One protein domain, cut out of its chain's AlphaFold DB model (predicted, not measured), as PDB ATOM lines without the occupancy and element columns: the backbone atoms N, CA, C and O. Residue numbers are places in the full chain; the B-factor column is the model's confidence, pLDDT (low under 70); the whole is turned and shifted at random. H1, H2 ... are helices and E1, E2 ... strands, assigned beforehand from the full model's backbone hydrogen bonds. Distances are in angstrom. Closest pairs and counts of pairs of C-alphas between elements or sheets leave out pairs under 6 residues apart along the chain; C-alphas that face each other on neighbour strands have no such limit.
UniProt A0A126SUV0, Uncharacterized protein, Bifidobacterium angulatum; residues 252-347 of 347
ATOM      1  N   GLY A 252      99.519  21.191  93.789       95.38
ATOM      2  CA  GLY A 252      99.478  19.789  94.199       95.38
ATOM      3  C   GLY A 252     100.706  18.982  93.761       95.38
ATOM      4  O   GLY A 252     100.668  17.757  93.847       95.38
ATOM      5  N   GLN A 253     101.765  19.645  93.286       96.06
ATOM      6  CA  GLN A 253     103.028  19.038  92.860       96.06
ATOM      7  C   GLN A 253     104.098  19.254  93.927       96.06
ATOM      8  O   GLN A 253     104.147  20.300  94.567       96.06
ATOM      9  N   THR A 254     104.990  18.289  94.107       97.19
ATOM     10  CA  THR A 254     106.218  18.499  94.886       97.19
ATOM     11  C   THR A 254     107.157  19.463  94.161       97.19
ATOM     12  O   THR A 254     107.085  19.596  92.942       97.19
ATOM     13  N   LEU A 255     108.060  20.122  94.894       95.94
ATOM     14  CA  LEU A 255     109.040  21.034  94.292       95.94
ATOM     15  C   LEU A 255     109.869  20.334  93.199       95.94
ATOM     16  O   LEU A 255     109.918  20.818  92.078       95.94
ATOM     17  N   THR A 256     110.357  19.121  93.464       97.56
ATOM     18  CA  THR A 256     111.107  18.316  92.485       97.56
ATOM     19  C   THR A 256     110.307  17.962  91.229       97.56
ATOM     20  O   THR A 256     110.863  17.886  90.135       97.56
ATOM     21  N   GLU A 257     108.994  17.746  91.344       98.12
ATOM     22  CA  GLU A 257     108.140  17.553  90.164       98.12
ATOM     23  C   GLU A 257     108.001  18.848  89.354       98.12
ATOM     24  O   GLU A 257     108.007  18.786  88.123       98.12
ATOM     25  N   MET A 258     107.911  20.005  90.021       98.25
ATOM     26  CA  MET A 258     107.874  21.307  89.348       98.25
ATOM     27  C   MET A 258     109.201  21.610  88.644       98.25
ATOM     28  O   MET A 258     109.166  21.943  87.464       98.25
ATOM     29  N   GLU A 259     110.338  21.420  89.321       98.62
ATOM     30  CA  GLU A 259     111.699  21.593  88.782       98.62
ATOM     31  C   GLU A 259     111.913  20.737  87.529       98.62
ATOM     32  O   GLU A 259     112.243  21.240  86.452       98.62
ATOM     33  N   SER A 260     111.619  19.435  87.629       98.50
ATOM     34  CA  SER A 260     111.741  18.512  86.499       98.50
ATOM     35  C   SER A 260     110.816  18.899  85.342       98.50
ATOM     36  O   SER A 260     111.222  18.839  84.181       98.50
ATOM     37  N   ALA A 261     109.572  19.298  85.626       98.56
ATOM     38  CA  ALA A 261     108.633  19.721  84.591       98.56
ATOM     39  C   ALA A 261     109.034  21.058  83.949       98.56
ATOM     40  O   ALA A 261     108.758  21.263  82.765       98.56
ATOM     41  N   ALA A 262     109.655  21.961  84.710       98.88
ATOM     42  CA  ALA A 262     110.122  23.252  84.232       98.88
ATOM     43  C   ALA A 262     111.325  23.096  83.310       98.88
ATOM     44  O   ALA A 262     111.315  23.670  82.222       98.88
ATOM     45  N   ARG A 263     112.281  22.232  83.666       98.81
ATOM     46  CA  ARG A 263     113.393  21.855  82.785       98.81
ATOM     47  C   ARG A 263     112.882  21.340  81.440       98.81
ATOM     48  O   ARG A 263     113.219  21.898  80.399       98.81
ATOM     49  N   GLU A 264     111.971  20.367  81.458       98.75
ATOM     50  CA  GLU A 264     111.351  19.846  80.230       98.75
ATOM     51  C   GLU A 264     110.609  20.937  79.434       98.75
ATOM     52  O   GLU A 264     110.580  20.910  78.203       98.75
ATOM     53  N   ALA A 265     109.964  21.889  80.115       98.88
ATOM     54  CA  ALA A 265     109.250  22.984  79.469       98.88
ATOM     55  C   ALA A 265     110.198  23.978  78.787       98.88
ATOM     56  O   ALA A 265     109.928  24.393  77.657       98.88
ATOM     57  N   ILE A 266     111.300  24.336  79.447       98.88
ATOM     58  CA  ILE A 266     112.324  25.230  78.903       98.88
ATOM     59  C   ILE A 266     113.015  24.568  77.706       98.88
ATOM     60  O   ILE A 266     113.160  25.197  76.659       98.88
ATOM     61  N   GLU A 267     113.350  23.281  77.797       98.62
ATOM     62  CA  GLU A 267     113.912  22.515  76.678       98.62
ATOM     63  C   GLU A 267     112.953  22.487  75.475       98.62
ATOM     64  O   GLU A 267     113.351  22.815  74.356       98.62
ATOM     65  N   GLN A 268     111.660  22.210  75.694       98.62
ATOM     66  CA  GLN A 268     110.640  22.255  74.632       98.62
ATOM     67  C   GLN A 268     110.473  23.645  74.009       98.62
ATOM     68  O   GLN A 268     110.158  23.766  72.818       98.62
ATOM     69  N   TYR A 269     110.630  24.702  74.808       98.69
ATOM     70  CA  TYR A 269     110.636  26.072  74.313       98.69
ATOM     71  C   TYR A 269     111.863  26.321  73.415       98.69
ATOM     72  O   TYR A 269     111.707  26.836  72.301       98.69
ATOM     73  N   LEU A 270     113.053  25.892  73.851       98.56
ATOM     74  CA  LEU A 270     114.327  26.073  73.145       98.56
ATOM     75  C   LEU A 270     114.437  25.256  71.848       98.56
ATOM     76  O   LEU A 270     115.075  25.701  70.897       98.56
ATOM     77  N   GLU A 271     113.774  24.101  71.750       97.94
ATOM     78  CA  GLU A 271     113.691  23.337  70.494       97.94
ATOM     79  C   GLU A 271     113.056  24.148  69.353       97.94
ATOM     80  O   GLU A 271     113.428  24.005  68.184       97.94
ATOM     81  N   LYS A 272     112.078  24.996  69.684       97.50
ATOM     82  CA  LYS A 272     111.349  25.841  68.724       97.50
ATOM     83  C   LYS A 272     111.974  27.222  68.585       97.50
ATOM     84  O   LYS A 272     111.849  27.839  67.528       97.50
ATOM     85  N   ASN A 273     112.634  27.686  69.640       97.62
ATOM     86  CA  ASN A 273     113.266  28.990  69.737       97.62
ATOM     87  C   ASN A 273     114.710  28.783  70.216       97.62
ATOM     88  O   ASN A 273     114.981  28.900  71.407       97.62
ATOM     89  N   PRO A 274     115.643  28.400  69.330       97.69
ATOM     90  CA  PRO A 274     117.020  28.176  69.745       97.69
ATOM     91  C   PRO A 274     117.648  29.458  70.294       97.69
ATOM     92  O   PRO A 274     117.395  30.545  69.767       97.69
ATOM     93  N   SER A 275     118.509  29.316  71.306       98.12
ATOM     94  CA  SER A 275     119.328  30.426  71.796       98.12
ATOM     95  C   SER A 275     120.161  31.025  70.663       98.12
ATOM     96  O   SER A 275     120.694  30.312  69.809       98.12
ATOM     97  N   ASP A 276     120.290  32.345  70.666       97.44
ATOM     98  CA  ASP A 276     121.051  33.103  69.676       97.44
ATOM     99  C   ASP A 276     122.530  33.284  70.054       97.44
ATOM    100  O   ASP A 276     123.344  33.600  69.180       97.44
ATOM    101  N   ILE A 277     122.895  33.061  71.323       97.12
ATOM    102  CA  ILE A 277     124.265  33.268  71.823       97.12
ATOM    103  C   ILE A 277     124.856  32.085  72.594       97.12
ATOM    104  O   ILE A 277     126.084  31.991  72.678       97.12
ATOM    105  N   TYR A 278     124.037  31.180  73.133       97.69
ATOM    106  CA  TYR A 278     124.519  30.071  73.957       97.69
ATOM    107  C   TYR A 278     124.531  28.740  73.213       97.69
ATOM    108  O   TYR A 278     123.715  28.471  72.333       97.69
ATOM    109  N   ASN A 279     125.477  27.883  73.594       96.38
ATOM    110  CA  ASN A 279     125.475  26.477  73.199       96.38
ATOM    111  C   ASN A 279     124.759  25.606  74.247       96.38
ATOM    112  O   ASN A 279     124.505  26.052  75.362       96.38
ATOM    113  N   ASN A 280     124.506  24.338  73.911       95.25
ATOM    114  CA  ASN A 280     123.754  23.418  74.770       95.25
ATOM    115  C   ASN A 280     124.335  23.247  76.182       95.25
ATOM    116  O   ASN A 280     123.562  23.124  77.114       95.25
ATOM    117  N   SER A 281     125.661  23.242  76.355       95.81
ATOM    118  CA  SER A 281     126.262  23.077  77.689       95.81
ATOM    119  C   SER A 281     126.044  24.307  78.562       95.81
ATOM    120  O   SER A 281     125.797  24.162  79.746       95.81
ATOM    121  N   GLN A 282     126.128  25.507  77.979       97.25
ATOM    122  CA  GLN A 282     125.861  26.748  78.713       97.25
ATOM    123  C   GLN A 282     124.380  26.873  79.073       97.25
ATOM    124  O   GLN A 282     124.053  27.387  80.133       97.25
ATOM    125  N   LEU A 283     123.495  26.406  78.187       98.00
ATOM    126  CA  LEU A 283     122.062  26.357  78.462       98.00
ATOM    127  C   LEU A 283     121.730  25.336  79.549       98.00
ATOM    128  O   LEU A 283     120.855  25.613  80.349       98.00
ATOM    129  N   ASP A 284     122.405  24.189  79.596       97.62
ATOM    130  CA  ASP A 284     122.129  23.164  80.607       97.62
ATOM    131  C   ASP A 284     122.394  23.673  82.031       97.62
ATOM    132  O   ASP A 284     121.505  23.577  82.879       97.62
ATOM    133  N   ASP A 285     123.556  24.309  82.235       96.19
ATOM    134  CA  ASP A 285     123.928  24.960  83.499       96.19
ATOM    135  C   ASP A 285     122.932  26.084  83.854       96.19
ATOM    136  O   ASP A 285     122.452  26.164  84.982       96.19
ATOM    137  N   ALA A 286     122.567  26.930  82.881       97.31
ATOM    138  CA  ALA A 286     121.606  28.012  83.102       97.31
ATOM    139  C   ALA A 286     120.205  27.486  83.453       97.31
ATOM    140  O   ALA A 286     119.520  28.070  84.286       97.31
ATOM    141  N   ILE A 287     119.764  26.387  82.835       98.62
ATOM    142  CA  ILE A 287     118.465  25.778  83.136       98.62
ATOM    143  C   ILE A 287     118.449  25.232  84.563       98.62
ATOM    144  O   ILE A 287     117.435  25.425  85.226       98.62
ATOM    145  N   ASP A 288     119.532  24.611  85.048       98.00
ATOM    146  CA  ASP A 288     119.622  24.153  86.446       98.00
ATOM    147  C   ASP A 288     119.431  25.332  87.410       98.00
ATOM    148  O   ASP A 288     118.565  25.287  88.279       98.00
ATOM    149  N   GLU A 289     120.154  26.434  87.190       97.81
ATOM    150  CA  GLU A 289     120.036  27.633  88.031       97.81
ATOM    151  C   GLU A 289     118.627  28.247  88.007       97.81
ATOM    152  O   GLU A 289     118.141  28.722  89.033       97.81
ATOM    153  N   ILE A 290     117.956  28.240  86.851       98.38
ATOM    154  CA  ILE A 290     116.594  28.772  86.709       98.38
ATOM    155  C   ILE A 290     115.582  27.902  87.454       98.38
ATOM    156  O   ILE A 290     114.705  28.442  88.125       98.38
ATOM    157  N   VAL A 291     115.641  26.574  87.291       98.38
ATOM    158  CA  VAL A 291     114.606  25.687  87.842       98.38
ATOM    159  C   VAL A 291     114.736  25.503  89.348       98.38
ATOM    160  O   VAL A 291     113.696  25.347  89.989       98.38
ATOM    161  N   ASP A 292     115.955  25.577  89.889       97.69
ATOM    162  CA  ASP A 292     116.257  25.460  91.323       97.69
ATOM    163  C   ASP A 292     115.794  26.687  92.140       97.69
ATOM    164  O   ASP A 292     115.682  26.622  93.366       97.69
ATOM    165  N   ASP A 293     115.521  27.818  91.482       97.44
ATOM    166  CA  ASP A 293     115.011  29.033  92.120       97.44
ATOM    167  C   ASP A 293     113.477  28.987  92.240       97.44
ATOM    168  O   ASP A 293     112.720  29.344  91.328       97.44
ATOM    169  N   ASP A 294     113.011  28.541  93.410       95.81
ATOM    170  CA  ASP A 294     111.592  28.354  93.721       95.81
ATOM    171  C   ASP A 294     110.759  29.648  93.663       95.81
ATOM    172  O   ASP A 294     109.540  29.594  93.457       95.81
ATOM    173  N   SER A 295     111.404  30.811  93.767       96.81
ATOM    174  CA  SER A 295     110.740  32.111  93.729       96.81
ATOM    175  C   SER A 295     110.228  32.474  92.334       96.81
ATOM    176  O   SER A 295     109.331  33.305  92.207       96.81
ATOM    177  N   ARG A 296     110.743  31.836  91.276       97.31
ATOM    178  CA  ARG A 296     110.400  32.139  89.871       97.31
ATOM    179  C   ARG A 296     109.103  31.500  89.403       97.31
ATOM    180  O   ARG A 296     108.623  31.798  88.304       97.31
ATOM    181  N   TYR A 297     108.548  30.604  90.211       98.44
ATOM    182  CA  TYR A 297     107.309  29.913  89.910       98.44
ATOM    183  C   TYR A 297     106.106  30.745  90.332       98.44
ATOM    184  O   TYR A 297     106.005  31.195  91.471       98.44
ATOM    185  N   TYR A 298     105.128  30.874  89.444       98.31
ATOM    186  CA  TYR A 298     103.841  31.471  89.785       98.31
ATOM    187  C   TYR A 298     102.711  30.835  88.983       98.31
ATOM    188  O   TYR A 298     102.898  30.314  87.882       98.31
ATOM    189  N   VAL A 299     101.510  30.841  89.553       98.25
ATOM    190  CA  VAL A 299     100.324  30.252  88.932       98.25
ATOM    191  C   VAL A 299      99.480  31.344  88.306       98.25
ATOM    192  O   VAL A 299      99.216  32.379  88.903       98.25
ATOM    193  N   THR A 300      98.996  31.063  87.107       97.19
ATOM    194  CA  THR A 300      98.001  31.864  86.410       97.19
ATOM    195  C   THR A 300      96.817  30.978  86.024       97.19
ATOM    196  O   THR A 300      96.868  29.750  86.122       97.19
ATOM    197  N   LYS A 301      95.756  31.575  85.474       94.94
ATOM    198  CA  LYS A 301      94.673  30.805  84.831       94.94
ATOM    199  C   LYS A 301      95.134  29.907  83.671       94.94
ATOM    200  O   LYS A 301      94.387  29.019  83.266       94.94
ATOM    201  N   ASP A 302      96.316  30.160  83.105       96.38
ATOM    202  CA  ASP A 302      96.870  29.366  82.011       96.38
ATOM    203  C   ASP A 302      97.759  28.215  82.513       96.38
ATOM    204  O   ASP A 302      98.060  27.310  81.736       96.38
ATOM    205  N   GLY A 303      98.135  28.174  83.791       97.38
ATOM    206  CA  GLY A 303      98.951  27.095  84.347       97.38
ATOM    207  C   GLY A 303      99.934  27.561  85.412       97.38
ATOM    208  O   GLY A 303      99.916  28.717  85.824       97.38
ATOM    209  N   LEU A 304     100.805  26.646  85.833       98.50
ATOM    210  CA  LEU A 304     102.050  26.980  86.519       98.50
ATOM    211  C   LEU A 304     103.048  27.475  85.472       98.50
ATOM    212  O   LEU A 304     103.268  26.788  84.470       98.50
ATOM    213  N   LEU A 305     103.628  28.645  85.701       98.62
ATOM    214  CA  LEU A 305     104.648  29.262  84.861       98.62
ATOM    215  C   LEU A 305     105.968  29.330  85.639       98.62
ATOM    216  O   LEU A 305     105.958  29.358  86.870       98.62
ATOM    217  N   ILE A 306     107.078  29.368  84.906       98.69
ATOM    218  CA  ILE A 306     108.404  29.722  85.417       98.69
ATOM    219  C   ILE A 306     108.925  30.936  84.647       98.69
ATOM    220  O   ILE A 306     108.842  30.962  83.414       98.69
ATOM    221  N   SER A 307     109.427  31.937  85.368       98.19
ATOM    222  CA  SER A 307     110.012  33.134  84.762       98.19
ATOM    223  C   SER A 307     111.517  32.996  84.531       98.19
ATOM    224  O   SER A 307     112.253  32.503  85.389       98.19
ATOM    225  N   THR A 308     111.985  33.488  83.387       97.06
ATOM    226  CA  THR A 308     113.405  33.654  83.067       97.06
ATOM    227  C   THR A 308     113.716  35.127  82.848       97.06
ATOM    228  O   THR A 308     112.951  35.856  82.211       97.06
ATOM    229  N   LYS A 309     114.886  35.557  83.303       93.81
ATOM    230  CA  LYS A 309     115.417  36.904  83.112       93.81
ATOM    231  C   LYS A 309     115.998  37.060  81.700       93.81
ATOM    232  O   LYS A 309     116.334  36.065  81.038       93.81
ATOM    233  N   PRO A 310     116.122  38.296  81.185       92.19
ATOM    234  CA  PRO A 310     116.975  38.572  80.035       92.19
ATOM    235  C   PRO A 310     118.375  37.977  80.233       92.19
ATOM    236  O   PRO A 310     118.852  37.852  81.353       92.19
ATOM    237  N   MET A 311     119.058  37.626  79.142       93.06
ATOM    238  CA  MET A 311     120.400  37.022  79.174       93.06
ATOM    239  C   MET A 311     120.500  35.578  79.704       93.06
ATOM    240  O   MET A 311     121.570  34.991  79.562       93.06
ATOM    241  N   GLU A 312     119.437  34.968  80.239       95.75
ATOM    242  CA  GLU A 312     119.493  33.583  80.745       95.75
ATOM    243  C   GLU A 312     119.366  32.534  79.626       95.75
ATOM    244  O   GLU A 312     120.148  31.590  79.558       95.75
ATOM    245  N   LEU A 313     118.423  32.718  78.694       97.75
ATOM    246  CA  LEU A 313     118.184  31.766  77.593       97.75
ATOM    247  C   LEU A 313     118.736  32.226  76.231       97.75
ATOM    248  O   LEU A 313     118.736  31.469  75.257       97.75
ATOM    249  N   GLY A 314     119.230  33.458  76.136       96.81
ATOM    250  CA  GLY A 314     119.747  34.060  74.906       96.81
ATOM    251  C   GLY A 314     120.244  35.477  75.156       96.81
ATOM    252  O   GLY A 314     120.518  35.825  76.293       96.81
ATOM    253  N   SER A 315     120.381  36.299  74.121       94.94
ATOM    254  CA  SER A 315     120.804  37.698  74.234       94.94
ATOM    255  C   SER A 315     119.803  38.577  74.993       94.94
ATOM    256  O   SER A 315     118.684  38.181  75.313       94.94
ATOM    257  N   PHE A 316     120.164  39.837  75.235       90.56
ATOM    258  CA  PHE A 316     119.237  40.796  75.830       90.56
ATOM    259  C   PHE A 316     117.995  40.994  74.943       90.56
ATOM    260  O   PHE A 316     116.882  41.089  75.450       90.56
ATOM    261  N   GLN A 317     118.164  40.978  73.613       91.25
ATOM    262  CA  GLN A 317     117.058  41.040  72.649       91.25
ATOM    263  C   GLN A 317     116.227  39.757  72.627       91.25
ATOM    264  O   GLN A 317     115.054  39.804  72.263       91.25
ATOM    265  N   TYR A 318     116.826  38.627  73.011       93.88
ATOM    266  CA  TYR A 318     116.086  37.397  73.249       93.88
ATOM    267  C   TYR A 318     115.058  37.609  74.360       93.88
ATOM    268  O   TYR A 318     113.931  37.144  74.222       93.88
ATOM    269  N   GLY A 319     115.410  38.378  75.397       92.44
ATOM    270  CA  GLY A 319     114.520  38.834  76.466       92.44
ATOM    271  C   GLY A 319     114.126  37.743  77.465       92.44
ATOM    272  O   GLY A 319     114.356  36.551  77.233       92.44
ATOM    273  N   GLY A 320     113.485  38.156  78.557       94.19
ATOM    274  CA  GLY A 320     112.899  37.245  79.544       94.19
ATOM    275  C   GLY A 320     111.710  36.453  78.993       94.19
ATOM    276  O   GLY A 320     111.147  36.807  77.949       94.19
ATOM    277  N   LYS A 321     111.372  35.341  79.646       97.00
ATOM    278  CA  LYS A 321     110.285  34.435  79.248       97.00
ATOM    279  C   LYS A 321     109.433  34.075  80.444       97.00
ATOM    280  O   LYS A 321     109.945  33.961  81.545       97.00
ATOM    281  N   ASP A 322     108.159  33.809  80.198       97.75
ATOM    282  CA  ASP A 322     107.259  33.230  81.189       97.75
ATOM    283  C   ASP A 322     106.715  31.920  80.612       97.75
ATOM    284  O   ASP A 322     105.754  31.905  79.841       97.75
ATOM    285  N   ILE A 323     107.389  30.812  80.919       98.69
ATOM    286  CA  ILE A 323     107.199  29.531  80.229       98.69
ATOM    287  C   ILE A 323     106.204  28.664  80.995       98.69
ATOM    288  O   ILE A 323     106.361  28.408  82.185       98.69
ATOM    289  N   VAL A 324     105.188  28.150  80.297       98.69
ATOM    290  CA  VAL A 324     104.203  27.223  80.877       98.69
ATOM    291  C   VAL A 324     104.871  25.897  81.247       98.69
ATOM    292  O   VAL A 324     105.318  25.155  80.371       98.69
ATOM    293  N   VAL A 325     104.854  25.558  82.536       98.56
ATOM    294  CA  VAL A 325     105.407  24.322  83.115       98.56
ATOM    295  C   VAL A 325     104.363  23.206  83.131       98.56
ATOM    296  O   VAL A 325     104.598  22.083  82.668       98.56
ATOM    297  N   SER A 326     103.171  23.498  83.651       96.94
ATOM    298  CA  SER A 326     102.091  22.516  83.771       96.94
ATOM    299  C   SER A 326     100.709  23.168  83.770       96.94
ATOM    300  O   SER A 326     100.547  24.343  84.094       96.94
ATOM    301  N   SER A 327      99.694  22.392  83.383       94.81
ATOM    302  CA  SER A 327      98.301  22.841  83.403       94.81
ATOM    303  C   SER A 327      97.775  22.903  84.836       94.81
ATOM    304  O   SER A 327      97.901  21.939  85.586       94.81
ATOM    305  N   ILE A 328      97.053  23.975  85.148       93.75
ATOM    306  CA  ILE A 328      96.250  24.130  86.363       93.75
ATOM    307  C   ILE A 328      94.785  24.272  85.953       93.75
ATOM    308  O   ILE A 328      94.486  24.845  84.906       93.75
ATOM    309  N   ASP A 329      93.871  23.692  86.734       90.56
ATOM    310  CA  ASP A 329      92.418  23.857  86.571       90.56
ATOM    311  C   ASP A 329      91.848  23.552  85.180       90.56
ATOM    312  O   ASP A 329      90.856  24.131  84.736       90.56
ATOM    313  N   GLY A 330      92.461  22.594  84.483       88.56
ATOM    314  CA  GLY A 330      92.046  22.214  83.133       88.56
ATOM    315  C   GLY A 330      92.395  23.255  82.066       88.56
ATOM    316  O   GLY A 330      91.774  23.253  80.997       88.56
ATOM    317  N   SER A 331      93.370  24.130  82.341       92.75
ATOM    318  CA  SER A 331      93.983  24.986  81.332       92.75
ATOM    319  C   SER A 331      94.386  24.186  80.091       92.75
ATOM    320  O   SER A 331      94.774  23.018  80.142       92.75
ATOM    321  N   LYS A 332      94.285  24.848  78.939       93.12
ATOM    322  CA  LYS A 332      94.677  24.300  77.636       93.12
ATOM    323  C   LYS A 332      96.023  24.826  77.155       93.12
ATOM    324  O   LYS A 332      96.412  24.499  76.034       93.12
ATOM    325  N   ALA A 333      96.696  25.670  77.939       94.88
ATOM    326  CA  ALA A 333      98.005  26.173  77.559       94.88
ATOM    327  C   ALA A 333      98.992  25.004  77.468       94.88
ATOM    328  O   ALA A 333      99.020  24.114  78.320       94.88
ATOM    329  N   GLN A 334      99.767  24.982  76.391       96.31
ATOM    330  CA  GLN A 334     100.710  23.905  76.143       96.31
ATOM    331  C   GLN A 334     102.003  24.171  76.915       96.31
ATOM    332  O   GLN A 334     102.513  25.290  76.887       96.31
ATOM    333  N   ARG A 335     102.564  23.131  77.541       97.56
ATOM    334  CA  ARG A 335     103.905  23.183  78.138       97.56
ATOM    335  C   ARG A 335     104.938  23.726  77.137       97.56
ATOM    336  O   ARG A 335     104.863  23.419  75.946       97.56
ATOM    337  N   GLY A 336     105.872  24.545  77.618       98.19
ATOM    338  CA  GLY A 336     106.907  25.170  76.791       98.19
ATOM    339  C   GLY A 336     106.407  26.344  75.941       98.19
ATOM    340  O   GLY A 336     107.120  26.817  75.059       98.19
ATOM    341  N   THR A 337     105.169  26.802  76.156       98.12
ATOM    342  CA  THR A 337     104.669  28.047  75.554       98.12
ATOM    343  C   THR A 337     105.151  29.229  76.380       98.12
ATOM    344  O   THR A 337     104.973  29.219  77.595       98.12
ATOM    345  N   ASP A 338     105.707  30.241  75.722       97.81
ATOM    346  CA  ASP A 338     106.018  31.529  76.341       97.81
ATOM    347  C   ASP A 338     104.770  32.421  76.388       97.81
ATOM    348  O   ASP A 338     104.094  32.627  75.376       97.81
ATOM    349  N   LEU A 339     104.465  32.935  77.577       96.31
ATOM    350  CA  LEU A 339     103.352  33.831  77.866       96.31
ATOM    351  C   LEU A 339     103.823  35.191  78.394       96.31
ATOM    352  O   LEU A 339     102.995  35.950  78.897       96.31
ATOM    353  N   HIS A 340     105.104  35.534  78.240       91.62
ATOM    354  CA  HIS A 340     105.670  36.764  78.795       91.62
ATOM    355  C   HIS A 340     104.890  38.008  78.375       91.62
ATOM    356  O   HIS A 340     104.404  38.752  79.216       91.62
ATOM    357  N   ALA A 341     104.618  38.169  77.079       87.94
ATOM    358  CA  ALA A 341     103.859  39.312  76.561       87.94
ATOM    359  C   ALA A 341     102.411  39.418  77.092       87.94
ATOM    360  O   ALA A 341     101.756  40.436  76.891       87.94
ATOM    361  N   LYS A 342     101.874  38.359  77.711       89.31
ATOM    362  CA  LYS A 342     100.529  38.351  78.297       89.31
ATOM    363  C   LYS A 342     100.520  38.801  79.759       89.31
ATOM    364  O   LYS A 342      99.495  39.320  80.196       89.31
ATOM    365  N   TYR A 343     101.602  38.550  80.492       85.06
ATOM    366  CA  TYR A 343     101.692  38.777  81.939       85.06
ATOM    367  C   TYR A 343     102.723  39.834  82.339       85.06
ATOM    368  O   TYR A 343     102.690  40.295  83.474       85.06
ATOM    369  N   SER A 344     103.599  40.237  81.420       79.31
ATOM    370  CA  SER A 344     104.441  41.421  81.551       79.31
ATOM    371  C   SER A 344     103.559  42.664  81.642       79.31
ATOM    372  O   SER A 344     102.633  42.858  80.848       79.31
ATOM    373  N   GLU A 345     103.851  43.500  82.634       66.75
ATOM    374  CA  GLU A 345     103.169  44.782  82.849       66.75
ATOM    375  C   GLU A 345     104.001  45.966  82.342       66.75
ATOM    376  O   GLU A 345     103.664  47.134  82.561       66.75
ATOM    377  N   THR A 346     105.092  45.667  81.639       54.28
ATOM    378  CA  THR A 346     106.036  46.654  81.138       54.28
ATOM    379  C   THR A 346     105.434  47.369  79.918       54.28
ATOM    380  O   THR A 346     104.991  46.740  78.955       54.28
ATOM    381  N   LYS A 347     105.350  48.703  80.009       36.91
ATOM    382  CA  LYS A 347     104.834  49.608  78.966       36.91
ATOM    383  C   LYS A 347     105.777  49.753  77.779       36.91
ATOM    384  O   LYS A 347     107.004  49.800  78.012       36.91
TER     385      LYS A 347
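This is residues 252 to 347 of the 347 residues of an uncharacterized protein of Bifidobacterium angulatum (UniProt A0A126SUV0). A small, strongly twisted sheet of three strands has the long helix H1 crossing one face over E2 and E3, while H2 folds back from H1 as the other arm of a helical hairpin and reaches the sheet near one end of E2. The short helix H3 lies on the face opposite H1, beside the strands, and two long loops link E2 to E3 and E3 to H3. The printed part has 96 residues, with three named helices and three named strands in the order H1 H2 E1 E2 E3 H3; the sheet order is E1 - E2 - E3, all antiparallel, and the class is mixed, helices and strands. The whole is compact, with a radius of gyration of the C-alphas of 12.6 A and spans of 36 by 33 by 23 A.

H1, residues 255 to 272, touches H2, residues 280 to 291, with residues 259 to 266 of H1 and 287 to 291 of H2 alone; the closest C-alphas, of Glu 259 and Val 291, are 5.1 A apart. These helices form a hairpin at a steep tilt of 39 degrees, opposite ways. E1, residues 297 to 300, E2, residues 303 to 308, and E3, residues 321 to 326, form a meander, each strand the antiparallel neighbour of the one before. E1 and E2 are a hairpin, with N 300 and O 303 within hydrogen-bond range at 2.8 A. E2 and E3 are also a hairpin, with N 308 and O 321 at 2.8 A and N 323 and O 306 at 2.9 A, within hydrogen-bond range. H1 is on the sheet at a height of 8.1 A, over E2 and E3, and runs across the strands at 67 degrees to E2 on the local plane; its closest C-alpha pair with E3 is Ala 262 and Val 325, 5.0 A apart. H2 is on the sheet too, and its closest C-alpha pair with E2 is Ile 290 and Thr 308, 6.9 A apart. H3, residues 340 to 343, is on the opposite face from H1 at a height of 8.5 A, over none of the strands, but only just, with 2 of its C-alphas falling on E3. The closest C-alphas of E3 and H3, those of Asp 322 and His 340, are 4.6 A apart. H3 is apart from H1 and H2. Every O i to N i+4 pair is within hydrogen-bond range in H2, 13 of 14 are in H1, and H3 is too short for such a pair.

H1 begins at C-alpha 255 at (109.040, 21.034, 94.292) and measures 26.1 A from first to last C-alpha. H2 measures 16.1 A, E1 10.1 A, E2 15.9 A and E3 15.2 A. H3 measures 5.5 A and ends at C-alpha 343 at (101.692, 38.777, 81.939).

The C-alphas of Ile 277 and Asp 329, the two farthest apart, are 36.3 A apart. The printed part has no cut and ends at Lys 347, the chain's last residue. The links E2 to E3, with 12 residues, and E3 to H3, with 13 residues, are long. The mean pLDDT of the printed part is 94.8, and residues 345 to 347 are under 70.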